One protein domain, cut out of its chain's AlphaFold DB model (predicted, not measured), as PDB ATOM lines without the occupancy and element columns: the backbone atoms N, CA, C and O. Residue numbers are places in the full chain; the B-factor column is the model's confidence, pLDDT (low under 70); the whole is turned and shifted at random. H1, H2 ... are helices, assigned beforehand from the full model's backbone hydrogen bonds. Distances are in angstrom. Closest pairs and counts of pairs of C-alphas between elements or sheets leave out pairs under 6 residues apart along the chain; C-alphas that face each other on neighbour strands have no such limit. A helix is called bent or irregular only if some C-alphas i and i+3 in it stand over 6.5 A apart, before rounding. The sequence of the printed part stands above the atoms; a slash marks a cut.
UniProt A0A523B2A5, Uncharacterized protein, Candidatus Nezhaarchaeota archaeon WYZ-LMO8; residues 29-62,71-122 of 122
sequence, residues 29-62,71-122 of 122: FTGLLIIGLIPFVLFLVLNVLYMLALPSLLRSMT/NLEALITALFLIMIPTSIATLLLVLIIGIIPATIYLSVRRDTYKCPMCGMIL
ATOM      1  N   PHE A  29     -34.310  26.512  -1.483       77.62
ATOM      2  CA  PHE A  29     -33.913  27.862  -1.085       77.62
ATOM      3  C   PHE A  29     -32.656  28.330  -1.827       77.62
ATOM      4  O   PHE A  29     -32.654  29.404  -2.421       77.62
ATOM      5  N   THR A  30     -31.610  27.502  -1.847       76.25
ATOM      6  CA  THR A  30     -30.372  27.789  -2.575       76.25
ATOM      7  C   THR A  30     -30.641  27.932  -4.071       76.25
ATOM      8  O   THR A  30     -30.108  28.846  -4.686       76.25
ATOM      9  N   GLY A  31     -31.511  27.100  -4.651       80.31
ATOM     10  CA  GLY A  31     -31.926  27.212  -6.049       80.31
ATOM     11  C   GLY A  31     -32.605  28.547  -6.359       80.31
ATOM     12  O   GLY A  31     -32.223  29.205  -7.319       80.31
ATOM     13  N   LEU A  32     -33.547  28.990  -5.520       80.56
ATOM     14  CA  LEU A  32     -34.198  30.302  -5.658       80.56
ATOM     15  C   LEU A  32     -33.188  31.454  -5.563       80.56
ATOM     16  O   LEU A  32     -33.234  32.382  -6.366       80.56
ATOM     17  N   LEU A  33     -32.245  31.361  -4.625       80.88
ATOM     18  CA  LEU A  33     -31.166  32.337  -4.477       80.88
ATOM     19  C   LEU A  33     -30.272  32.389  -5.718       80.88
ATOM     20  O   LEU A  33     -29.980  33.471  -6.209       80.88
ATOM     21  N   ILE A  34     -29.868  31.233  -6.246       83.81
ATOM     22  CA  ILE A  34     -29.024  31.134  -7.441       83.81
ATOM     23  C   ILE A  34     -29.751  31.701  -8.666       83.81
ATOM     24  O   ILE A  34     -29.163  32.483  -9.410       83.81
ATOM     25  N   ILE A  35     -31.031  31.360  -8.850       82.62
ATOM     26  CA  ILE A  35     -31.852  31.865  -9.959       82.62
ATOM     27  C   ILE A  35     -32.001  33.386  -9.898       82.62
ATOM     28  O   ILE A  35     -32.062  34.011 -10.946       82.62
ATOM     29  N   GLY A  36     -32.040  33.997  -8.712       78.94
ATOM     30  CA  GLY A  36     -32.051  35.455  -8.580       78.94
ATOM     31  C   GLY A  36     -30.669  36.096  -8.744       78.94
ATOM     32  O   GLY A  36     -30.514  37.104  -9.430       78.94
ATOM     33  N   LEU A  37     -29.649  35.506  -8.120       84.12
ATOM     34  CA  LEU A  37     -28.319  36.101  -7.994       84.12
ATOM     35  C   LEU A  37     -27.491  35.981  -9.278       84.12
ATOM     36  O   LEU A  37     -26.792  36.925  -9.632       84.12
ATOM     37  N   ILE A  38     -27.580  34.859 -10.002       86.31
ATOM     38  CA  ILE A  38     -26.860  34.673 -11.272       86.31
ATOM     39  C   ILE A  38     -27.245  35.744 -12.300       86.31
ATOM     40  O   ILE A  38     -26.342  36.441 -12.765       86.31
ATOM     41  N   PRO A  39     -28.529  35.924 -12.670       84.06
ATOM     42  CA  PRO A  39     -28.896  36.947 -13.640       84.06
ATOM     43  C   PRO A  39     -28.575  38.353 -13.136       84.06
ATOM     44  O   PRO A  39     -28.158  39.172 -13.945       84.06
ATOM     45  N   PHE A  40     -28.666  38.628 -11.829       83.81
ATOM     46  CA  PHE A  40     -28.229  39.912 -11.270       83.81
ATOM     47  C   PHE A  40     -26.741  40.182 -11.537       83.81
ATOM     48  O   PHE A  40     -26.389  41.224 -12.089       83.81
ATOM     49  N   VAL A  41     -25.868  39.231 -11.190       86.25
ATOM     50  CA  VAL A  41     -24.417  39.362 -11.397       86.25
ATOM     51  C   VAL A  41     -24.092  39.460 -12.885       86.25
ATOM     52  O   VAL A  41     -23.316  40.325 -13.281       86.25
ATOM     53  N   LEU A  42     -24.717  38.625 -13.722       87.25
ATOM     54  CA  LEU A  42     -24.516  38.649 -15.170       87.25
ATOM     55  C   LEU A  42     -24.889  40.018 -15.757       87.25
ATOM     56  O   LEU A  42     -24.120  40.595 -16.522       87.25
ATOM     57  N   PHE A  43     -26.044  40.560 -15.363       85.12
ATOM     58  CA  PHE A  43     -26.544  41.845 -15.844       85.12
ATOM     59  C   PHE A  43     -25.680  43.016 -15.367       85.12
ATOM     60  O   PHE A  43     -25.450  43.962 -16.122       85.12
ATOM     61  N   LEU A  44     -25.158  42.946 -14.140       84.25
ATOM     62  CA  LEU A  44     -24.225  43.933 -13.602       84.25
ATOM     63  C   LEU A  44     -22.906  43.934 -14.382       84.25
ATOM     64  O   LEU A  44     -22.459  44.991 -14.822       84.25
ATOM     65  N   VAL A  45     -22.318  42.756 -14.612       87.62
ATOM     66  CA  VAL A  45     -21.073  42.616 -15.384       87.62
ATOM     67  C   VAL A  45     -21.264  43.121 -16.811       87.62
ATOM     68  O   VAL A  45     -20.459  43.925 -17.272       87.62
ATOM     69  N   LEU A  46     -22.345  42.714 -17.486       86.06
ATOM     70  CA  LEU A  46     -22.681  43.188 -18.831       86.06
ATOM     71  C   LEU A  46     -22.824  44.709 -18.871       86.06
ATOM     72  O   LEU A  46     -22.227  45.336 -19.737       86.06
ATOM     73  N   ASN A  47     -23.551  45.319 -17.929       82.94
ATOM     74  CA  ASN A  47     -23.712  46.776 -17.885       82.94
ATOM     75  C   ASN A  47     -22.384  47.514 -17.724       82.94
ATOM     76  O   ASN A  47     -22.138  48.491 -18.428       82.94
ATOM     77  N   VAL A  48     -21.517  47.045 -16.823       83.75
ATOM     78  CA  VAL A  48     -20.184  47.634 -16.634       83.75
ATOM     79  C   VAL A  48     -19.354  47.493 -17.911       83.75
ATOM     80  O   VAL A  48     -18.747  48.466 -18.357       83.75
ATOM     81  N   LEU A  49     -19.380  46.312 -18.539       85.88
ATOM     82  CA  LEU A  49     -18.678  46.064 -19.797       85.88
ATOM     83  C   LEU A  49     -19.185  46.981 -20.915       85.88
ATOM     84  O   LEU A  49     -18.380  47.568 -21.632       85.88
ATOM     85  N   TYR A  50     -20.506  47.140 -21.037       81.62
ATOM     86  CA  TYR A  50     -21.128  48.035 -22.009       81.62
ATOM     87  C   TYR A  50     -20.697  49.480 -21.777       81.62
ATOM     88  O   TYR A  50     -20.233  50.110 -22.717       81.62
ATOM     89  N   MET A  51     -20.769  49.995 -20.549       77.94
ATOM     90  CA  MET A  51     -20.355  51.373 -20.246       77.94
ATOM     91  C   MET A  51     -18.880  51.638 -20.587       77.94
ATOM     92  O   MET A  51     -18.545  52.726 -21.052       77.94
ATOM     93  N   LEU A  52     -18.007  50.643 -20.406       82.38
ATOM     94  CA  LEU A  52     -16.586  50.729 -20.760       82.38
ATOM     95  C   LEU A  52     -16.332  50.616 -22.273       82.38
ATOM     96  O   LEU A  52     -15.459  51.303 -22.801       82.38
ATOM     97  N   ALA A  53     -17.071  49.752 -22.972       82.31
ATOM     98  CA  ALA A  53     -16.845  49.438 -24.384       82.31
ATOM     99  C   ALA A  53     -17.614  50.345 -25.359       82.31
ATOM    100  O   ALA A  53     -17.225  50.479 -26.518       82.31
ATOM    101  N   LEU A  54     -18.705  50.979 -24.926       77.44
ATOM    102  CA  LEU A  54     -19.539  51.815 -25.793       77.44
ATOM    103  C   LEU A  54     -18.772  52.991 -26.422       77.44
ATOM    104  O   LEU A  54     -18.914  53.192 -27.629       77.44
ATOM    105  N   PRO A  55     -17.939  53.754 -25.680       73.31
ATOM    106  CA  PRO A  55     -17.224  54.895 -26.252       73.31
ATOM    107  C   PRO A  55     -16.197  54.481 -27.312       73.31
ATOM    108  O   PRO A  55     -16.024  55.173 -28.317       73.31
ATOM    109  N   SER A  56     -15.515  53.349 -27.108       77.50
ATOM    110  CA  SER A  56     -14.531  52.823 -28.061       77.50
ATOM    111  C   SER A  56     -15.203  52.244 -29.308       77.50
ATOM    112  O   SER A  56     -14.752  52.526 -30.421       77.50
ATOM    113  N   LEU A  57     -16.322  51.529 -29.148       74.38
ATOM    114  CA  LEU A  57     -17.150  51.062 -30.262       74.38
ATOM    115  C   LEU A  57     -17.679  52.232 -31.098       74.38
ATOM    116  O   LEU A  57     -17.504  52.225 -32.317       74.38
ATOM    117  N   LEU A  58     -18.233  53.275 -30.470       71.50
ATOM    118  CA  LEU A  58     -18.736  54.447 -31.196       71.50
ATOM    119  C   LEU A  58     -17.636  55.153 -31.999       71.50
ATOM    120  O   LEU A  58     -17.861  55.527 -33.151       71.50
ATOM    121  N   ARG A  59     -16.433  55.305 -31.428       71.88
ATOM    122  CA  ARG A  59     -15.280  55.874 -32.148       71.88
ATOM    123  C   ARG A  59     -14.867  55.021 -33.346       71.88
ATOM    124  O   ARG A  59     -14.604  55.571 -34.409       71.88
ATOM    125  N   SER A  60     -14.844  53.696 -33.206       72.50
ATOM    126  CA  SER A  60     -14.491  52.805 -34.322       72.50
ATOM    127  C   SER A  60     -15.512  52.836 -35.464       72.50
ATOM    128  O   SER A  60     -15.121  52.813 -36.627       72.50
ATOM    129  N   MET A  61     -16.807  52.951 -35.152       70.06
ATOM    130  CA  MET A  61     -17.868  53.015 -36.163       70.06
ATOM    131  C   MET A  61     -17.896  54.360 -36.895       70.06
ATOM    132  O   MET A  61     -18.262  54.419 -38.063       70.06
ATOM    133  N   THR A  62     -17.495  55.442 -36.227       65.44
ATOM    134  CA  THR A  62     -17.512  56.803 -36.790       65.44
ATOM    135  C   THR A  62     -16.235  57.170 -37.544       65.44
ATOM    136  O   THR A  62     -16.266  58.086 -38.359       65.44
ATOM    137  N   ASN A  71     -23.597  66.357 -33.495       70.44
ATOM    138  CA  ASN A  71     -22.765  66.551 -32.313       70.44
ATOM    139  C   ASN A  71     -22.626  65.198 -31.604       70.44
ATOM    140  O   ASN A  71     -23.458  64.828 -30.776       70.44
ATOM    141  N   LEU A  72     -21.591  64.438 -31.969       70.88
ATOM    142  CA  LEU A  72     -21.328  63.098 -31.450       70.88
ATOM    143  C   LEU A  72     -21.231  63.117 -29.921       70.88
ATOM    144  O   LEU A  72     -21.781  62.252 -29.251       70.88
ATOM    145  N   GLU A  73     -20.615  64.170 -29.383       72.94
ATOM    146  CA  GLU A  73     -20.555  64.501 -27.958       72.94
ATOM    147  C   GLU A  73     -21.952  64.582 -27.318       72.94
ATOM    148  O   GLU A  73     -22.205  63.962 -26.285       72.94
ATOM    149  N   ALA A  74     -22.895  65.290 -27.949       76.12
ATOM    150  CA  ALA A  74     -24.259  65.432 -27.439       76.12
ATOM    151  C   ALA A  74     -25.046  64.117 -27.532       76.12
ATOM    152  O   ALA A  74     -25.793  63.789 -26.613       76.12
ATOM    153  N   LEU A  75     -24.847  63.339 -28.603       75.25
ATOM    154  CA  LEU A  75     -25.460  62.019 -28.758       75.25
ATOM    155  C   LEU A  75     -24.943  61.040 -27.699       75.25
ATOM    156  O   LEU A  75     -25.745  60.377 -27.051       75.25
ATOM    157  N   ILE A  76     -23.624  60.990 -27.485       75.88
ATOM    158  CA  ILE A  76     -22.989  60.190 -26.431       75.88
ATOM    159  C   ILE A  76     -23.567  60.590 -25.072       75.88
ATOM    160  O   ILE A  76     -24.045  59.735 -24.330       75.88
ATOM    161  N   THR A  77     -23.597  61.888 -24.776       78.62
ATOM    162  CA  THR A  77     -24.098  62.411 -23.499       78.62
ATOM    163  C   THR A  77     -25.565  62.040 -23.271       78.62
ATOM    164  O   THR A  77     -25.907  61.539 -22.201       78.62
ATOM    165  N   ALA A  78     -26.428  62.208 -24.278       79.81
ATOM    166  CA  ALA A  78     -27.836  61.820 -24.205       79.81
ATOM    167  C   ALA A  78     -28.013  60.306 -24.001       79.81
ATOM    168  O   ALA A  78     -28.859  59.880 -23.212       79.81
ATOM    169  N   LEU A  79     -27.182  59.491 -24.658       78.50
ATOM    170  CA  LEU A  79     -27.197  58.039 -24.512       78.50
ATOM    171  C   LEU A  79     -26.840  57.621 -23.077       78.50
ATOM    172  O   LEU A  79     -27.543  56.806 -22.484       78.50
ATOM    173  N   PHE A  80     -25.801  58.220 -22.487       78.31
ATOM    174  CA  PHE A  80     -25.428  57.983 -21.088       78.31
ATOM    175  C   PHE A  80     -26.521  58.438 -20.112       78.31
ATOM    176  O   PHE A  80     -26.810  57.726 -19.148       78.31
ATOM    177  N   LEU A  81     -27.173  59.572 -20.388       82.06
ATOM    178  CA  LEU A  81     -28.239  60.118 -19.545       82.06
ATOM    179  C   LEU A  81     -29.445  59.174 -19.422       82.06
ATOM    180  O   LEU A  81     -30.121  59.181 -18.400       82.06
ATOM    181  N   ILE A  82     -29.708  58.364 -20.453       80.81
ATOM    182  CA  ILE A  82     -30.822  57.405 -20.497       80.81
ATOM    183  C   ILE A  82     -30.370  56.005 -20.065       80.81
ATOM    184  O   ILE A  82     -31.086  55.325 -19.325       80.81
ATOM    185  N   MET A  83     -29.186  55.559 -20.493       78.44
ATOM    186  CA  MET A  83     -28.691  54.222 -20.158       78.44
ATOM    187  C   MET A  83     -28.431  54.056 -18.663       78.44
ATOM    188  O   MET A  83     -28.844  53.059 -18.094       78.44
ATOM    189  N   ILE A  84     -27.818  55.032 -17.988       79.69
ATOM    190  CA  ILE A  84     -27.530  54.916 -16.548       79.69
ATOM    191  C   ILE A  84     -28.807  54.661 -15.717       79.69
ATOM    192  O   ILE A  84     -28.851  53.658 -14.999       79.69
ATOM    193  N   PRO A  85     -29.866  55.494 -15.795       82.69
ATOM    194  CA  PRO A  85     -31.068  55.269 -14.997       82.69
ATOM    195  C   PRO A  85     -31.820  53.999 -15.408       82.69
ATOM    196  O   PRO A  85     -32.351  53.311 -14.536       82.69
ATOM    197  N   THR A  86     -31.843  53.638 -16.695       82.12
ATOM    198  CA  THR A  86     -32.495  52.393 -17.141       82.12
ATOM    199  C   THR A  86     -31.747  51.145 -16.668       82.12
ATOM    200  O   THR A  86     -32.384  50.197 -16.206       82.12
ATOM    201  N   SER A  87     -30.412  51.159 -16.676       82.06
ATOM    202  CA  SER A  87     -29.569  50.105 -16.103       82.06
ATOM    203  C   SER A  87     -29.773  49.960 -14.594       82.06
ATOM    204  O   SER A  87     -29.879  48.847 -14.086       82.06
ATOM    205  N   ILE A  88     -29.886  51.074 -13.863       84.25
ATOM    206  CA  ILE A  88     -30.167  51.052 -12.419       84.25
ATOM    207  C   ILE A  88     -31.571  50.497 -12.145       84.25
ATOM    208  O   ILE A  88     -31.735  49.637 -11.278       84.25
ATOM    209  N   ALA A  89     -32.582  50.946 -12.893       87.19
ATOM    210  CA  ALA A  89     -33.959  50.481 -12.737       87.19
ATOM    211  C   ALA A  89     -34.091  48.976 -13.015       87.19
ATOM    212  O   ALA A  89     -34.758  48.258 -12.272       87.19
ATOM    213  N   THR A  90     -33.415  48.478 -14.051       82.69
ATOM    214  CA  THR A  90     -33.394  47.046 -14.382       82.69
ATOM    215  C   THR A  90     -32.617  46.224 -13.354       82.69
ATOM    216  O   THR A  90     -33.101  45.167 -12.955       82.69
ATOM    217  N   LEU A  91     -31.483  46.714 -12.839       84.44
ATOM    218  CA  LEU A  91     -30.765  46.079 -11.724       84.44
ATOM    219  C   LEU A  91     -31.638  45.955 -10.472       84.44
ATOM    220  O   LEU A  91     -31.685  44.886  -9.863       84.44
ATOM    221  N   LEU A  92     -32.361  47.020 -10.112       86.38
ATOM    222  CA  LEU A  92     -33.322  47.000  -9.008       86.38
ATOM    223  C   LEU A  92     -34.433  45.982  -9.254       86.38
ATOM    224  O   LEU A  92     -34.754  45.206  -8.358       86.38
ATOM    225  N   LEU A  93     -34.993  45.939 -10.462       86.38
ATOM    226  CA  LEU A  93     -36.045  44.990 -10.813       86.38
ATOM    227  C   LEU A  93     -35.563  43.537 -10.683       86.38
ATOM    228  O   LEU A  93     -36.239  42.722 -10.060       86.38
ATOM    229  N   VAL A  94     -34.380  43.215 -11.214       82.81
ATOM    230  CA  VAL A  94     -33.791  41.868 -11.123       82.81
ATOM    231  C   VAL A  94     -33.492  41.501  -9.669       82.81
ATOM    232  O   VAL A  94     -33.781  40.382  -9.248       82.81
ATOM    233  N   LEU A  95     -32.982  42.446  -8.874       82.19
ATOM    234  CA  LEU A  95     -32.744  42.250  -7.446       82.19
ATOM    235  C   LEU A  95     -34.049  41.951  -6.693       82.19
ATOM    236  O   LEU A  95     -34.112  41.008  -5.910       82.19
ATOM    237  N   ILE A  96     -35.102  42.723  -6.959       85.50
ATOM    238  CA  ILE A  96     -36.426  42.552  -6.353       85.50
ATOM    239  C   ILE A  96     -37.010  41.187  -6.737       85.50
ATOM    240  O   ILE A  96     -37.403  40.419  -5.859       85.50
ATOM    241  N   ILE A  97     -37.013  40.845  -8.028       83.06
ATOM    242  CA  ILE A  97     -37.529  39.565  -8.534       83.06
ATOM    243  C   ILE A  97     -36.709  38.382  -8.003       83.06
ATOM    244  O   ILE A  97     -37.272  37.320  -7.767       83.06
ATOM    245  N   GLY A  98     -35.404  38.549  -7.781       76.62
ATOM    246  CA  GLY A  98     -34.544  37.505  -7.226       76.62
ATOM    247  C   GLY A  98     -34.702  37.311  -5.715       76.62
ATOM    248  O   GLY A  98     -34.734  36.179  -5.230       76.62
ATOM    249  N   ILE A  99     -34.824  38.401  -4.953       79.12
ATOM    250  CA  ILE A  99     -34.873  38.362  -3.486       79.12
ATOM    251  C   ILE A  99     -36.279  38.047  -2.970       79.12
ATOM    252  O   ILE A  99     -36.402  37.283  -2.012       79.12
ATOM    253  N   ILE A 100     -37.342  38.581  -3.584       81.56
ATOM    254  CA  ILE A 100     -38.725  38.392  -3.108       81.56
ATOM    255  C   ILE A 100     -39.111  36.906  -2.987       81.56
ATOM    256  O   ILE A 100     -39.609  36.505  -1.935       81.56
ATOM    257  N   PRO A 101     -38.876  36.038  -3.985       76.81
ATOM    258  CA  PRO A 101     -39.206  34.622  -3.865       76.81
ATOM    259  C   PRO A 101     -38.429  33.931  -2.742       76.81
ATOM    260  O   PRO A 101     -38.982  33.086  -2.040       76.81
ATOM    261  N   ALA A 102     -37.165  34.310  -2.532       77.12
ATOM    262  CA  ALA A 102     -36.339  33.769  -1.458       77.12
ATOM    263  C   ALA A 102     -36.833  34.218  -0.070       77.12
ATOM    264  O   ALA A 102     -36.888  33.405   0.856       77.12
ATOM    265  N   THR A 103     -37.249  35.481   0.082       76.19
ATOM    266  CA  THR A 103     -37.792  36.003   1.346       76.19
ATOM    267  C   THR A 103     -39.188  35.464   1.643       76.19
ATOM    268  O   THR A 103     -39.441  35.074   2.781       76.19
ATOM    269  N   ILE A 104     -40.062  35.341   0.636       78.75
ATOM    270  CA  ILE A 104     -41.371  34.680   0.768       78.75
ATOM    271  C   ILE A 104     -41.190  33.207   1.148       78.75
ATOM    272  O   ILE A 104     -41.883  32.696   2.029       78.75
ATOM    273  N   TYR A 105     -40.232  32.509   0.529       76.56
ATOM    274  CA  TYR A 105     -39.934  31.125   0.891       76.56
ATOM    275  C   TYR A 105     -39.522  31.004   2.364       76.56
ATOM    276  O   TYR A 105     -39.969  30.086   3.052       76.56
ATOM    277  N   LEU A 106     -38.705  31.936   2.867       72.81
ATOM    278  CA  LEU A 106     -38.303  31.982   4.275       72.81
ATOM    279  C   LEU A 106     -39.467  32.315   5.219       72.81
ATOM    280  O   LEU A 106     -39.587  31.668   6.262       72.81
ATOM    281  N   SER A 107     -40.318  33.286   4.879       71.19
ATOM    282  CA  SER A 107     -41.417  33.726   5.748       71.19
ATOM    283  C   SER A 107     -42.489  32.646   5.905       71.19
ATOM    284  O   SER A 107     -42.782  32.245   7.028       71.19
ATOM    285  N   VAL A 108     -42.967  32.069   4.797       69.75
ATOM    286  CA  VAL A 108     -43.956  30.972   4.805       69.75
ATOM    287  C   VAL A 108     -43.429  29.752   5.567       69.75
ATOM    288  O   VAL A 108     -44.181  29.025   6.221       69.75
ATOM    289  N   ARG A 109     -42.116  29.505   5.493       67.50
ATOM    290  CA  ARG A 109     -41.481  28.376   6.177       67.50
ATOM    291  C   ARG A 109     -41.273  28.623   7.667       67.50
ATOM    292  O   ARG A 109     -41.454  27.680   8.428       67.50
ATOM    293  N   ARG A 110     -40.933  29.841   8.107       61.06
ATOM    294  CA  ARG A 110     -40.779  30.159   9.543       61.06
ATOM    295  C   ARG A 110     -42.037  29.831  10.341       61.06
ATOM    296  O   ARG A 110     -41.930  29.259  11.421       61.06
ATOM    297  N   ASP A 111     -43.213  30.098   9.785       58.34
ATOM    298  CA  ASP A 111     -44.479  29.772  10.449       58.34
ATOM    299  C   ASP A 111     -44.759  28.267  10.540       58.34
ATOM    300  O   ASP A 111     -45.518  27.832  11.404       58.34
ATOM    301  N   THR A 112     -44.118  27.445   9.702       61.03
ATOM    302  CA  THR A 112     -44.275  25.983   9.747       61.03
ATOM    303  C   THR A 112     -43.369  25.291  10.768       61.03
ATOM    304  O   THR A 112     -43.576  24.106  11.027       61.03
ATOM    305  N   TYR A 113     -42.414  26.009  11.370       63.47
ATOM    306  CA  TYR A 113     -41.546  25.510  12.445       63.47
ATOM    307  C   TYR A 113     -42.029  25.937  13.831       63.47
ATOM    308  O   TYR A 113     -41.228  26.029  14.741       63.47
ATOM    309  N   LYS A 114     -43.314  26.223  14.045       68.88
ATOM    310  CA  LYS A 114     -43.826  26.463  15.406       68.88
ATOM    311  C   LYS A 114     -44.232  25.141  16.054       68.88
ATOM    312  O   LYS A 114     -44.920  24.328  15.437       68.88
ATOM    313  N   CYS A 115     -43.814  24.916  17.297       70.06
ATOM    314  CA  CYS A 115     -44.219  23.749  18.065       70.06
ATOM    315  C   CYS A 115     -45.718  23.851  18.405       70.06
ATOM    316  O   CYS A 115     -46.132  24.852  18.986       70.06
ATOM    317  N   PRO A 116     -46.550  22.841  18.094       71.31
ATOM    318  CA  PRO A 116     -47.997  22.906  18.312       71.31
ATOM    319  C   PRO A 116     -48.395  22.954  19.794       71.31
ATOM    320  O   PRO A 116     -49.512  23.353  20.097       71.31
ATOM    321  N   MET A 117     -47.499  22.558  20.709       73.38
ATOM    322  CA  MET A 117     -47.766  22.570  22.153       73.38
ATOM    323  C   MET A 117     -47.428  23.905  22.816       73.38
ATOM    324  O   MET A 117     -48.179  24.371  23.663       73.38
ATOM    325  N   CYS A 118     -46.286  24.508  22.472       76.31
ATOM    326  CA  CYS A 118     -45.789  25.715  23.143       76.31
ATOM    327  C   CYS A 118     -45.747  26.958  22.243       76.31
ATOM    328  O   CYS A 118     -45.388  28.033  22.710       76.31
ATOM    329  N   GLY A 119     -46.072  26.834  20.951       73.56
ATOM    330  CA  GLY A 119     -46.082  27.933  19.978       73.56
ATOM    331  C   GLY A 119     -44.702  28.490  19.611       73.56
ATOM    332  O   GLY A 119     -44.603  29.333  18.717       73.56
ATOM    333  N   MET A 120     -43.641  28.019  20.270       75.31
ATOM    334  CA  MET A 120     -42.266  28.475  20.079       75.31
ATOM    335  C   MET A 120     -41.639  27.869  18.824       75.31
ATOM    336  O   MET A 120     -42.060  26.812  18.353       75.31
ATOM    337  N   ILE A 121     -40.642  28.558  18.272       69.56
ATOM    338  CA  ILE A 121     -39.928  28.127  17.066       69.56
ATOM    339  C   ILE A 121     -39.102  26.868  17.404       69.56
ATOM    340  O   ILE A 121     -38.388  26.855  18.404       69.56
ATOM    341  N   LEU A 122     -39.263  25.816  16.597       64.69
ATOM    342  CA  LEU A 122     -38.491  24.568  16.571       64.69
ATOM    343  C   LEU A 122     -37.127  24.775  15.914       64.69
ATOM    344  O   LEU A 122     -37.078  25.462  14.864       64.69
TER     345      LEU A 122
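What this domain is: This is residues 29 to 62 and 71 to 122 of the 122 residues of an uncharacterized protein of Candidatus Nezhaarchaeota archaeon WYZ-LMO8 (UniProt A0A523B2A5). Two long helices, H1 and H2, lie side by side and run opposite ways as a slender rod, close together along residues 87 to 105 of H2 and spreading toward the cut. H2 is the longer and runs on past the level of Phe 29, where the printed part begins; after it, residues 114 to 122 make a small tail that folds back on itself. The printed part has 86 residues, with two named helices, H1 then H2, and no named strand; its class is all helix. It is extended, with a radius of gyration of the C-alphas of 21.3 A and spans of 74 by 20 by 11 A.

Where its parts are: H1, residues 29 to 62, was assigned as one helix by its hydrogen bonds but is bent: C-alphas 52 and 55 are 6.9 A apart. Arm H1a, residues 29 to 52, begins with C-alpha 29 at (-33.913, 27.862, -1.085) and is 34.8 A long. Arm H1b, residues 55 to 62, is 10.7 A long. H2, residues 72 to 113, is 61.2 A long and ends with C-alpha 113 at (-41.546, 25.510, 12.445). H2 is neither bent nor irregular, but only just: C-alphas 98 and 101 are 6.4 A apart.

How they stand to each other: H1a touches H2, the closest C-alphas being those of Gly 36 and Gly 98, 3.5 A apart. They run opposite ways at a shallow tilt of 9 degrees. H1b stands at a steep tilt of 52 degrees to H1a. H1b and H2 are close but not clearly touching, with the C-alphas of Pro 55 and Ile 76 closest at 7.8 A. Every O i to N i+4 pair is within hydrogen-bond range in H1b, as are 19 of 20 in H1a and 32 of 38 in H2.

The domain as a whole: The C-alphas farthest apart, those of Thr 62 and Met 117, are 74.6 A apart. Residues 63 to 70 are not printed, and C-alphas 62 and 71 are 11.9 A apart across the cut. The mean pLDDT of the printed part is 77.8; residue 62, residues 108 to 114 and residues 121 to 122 are under 70.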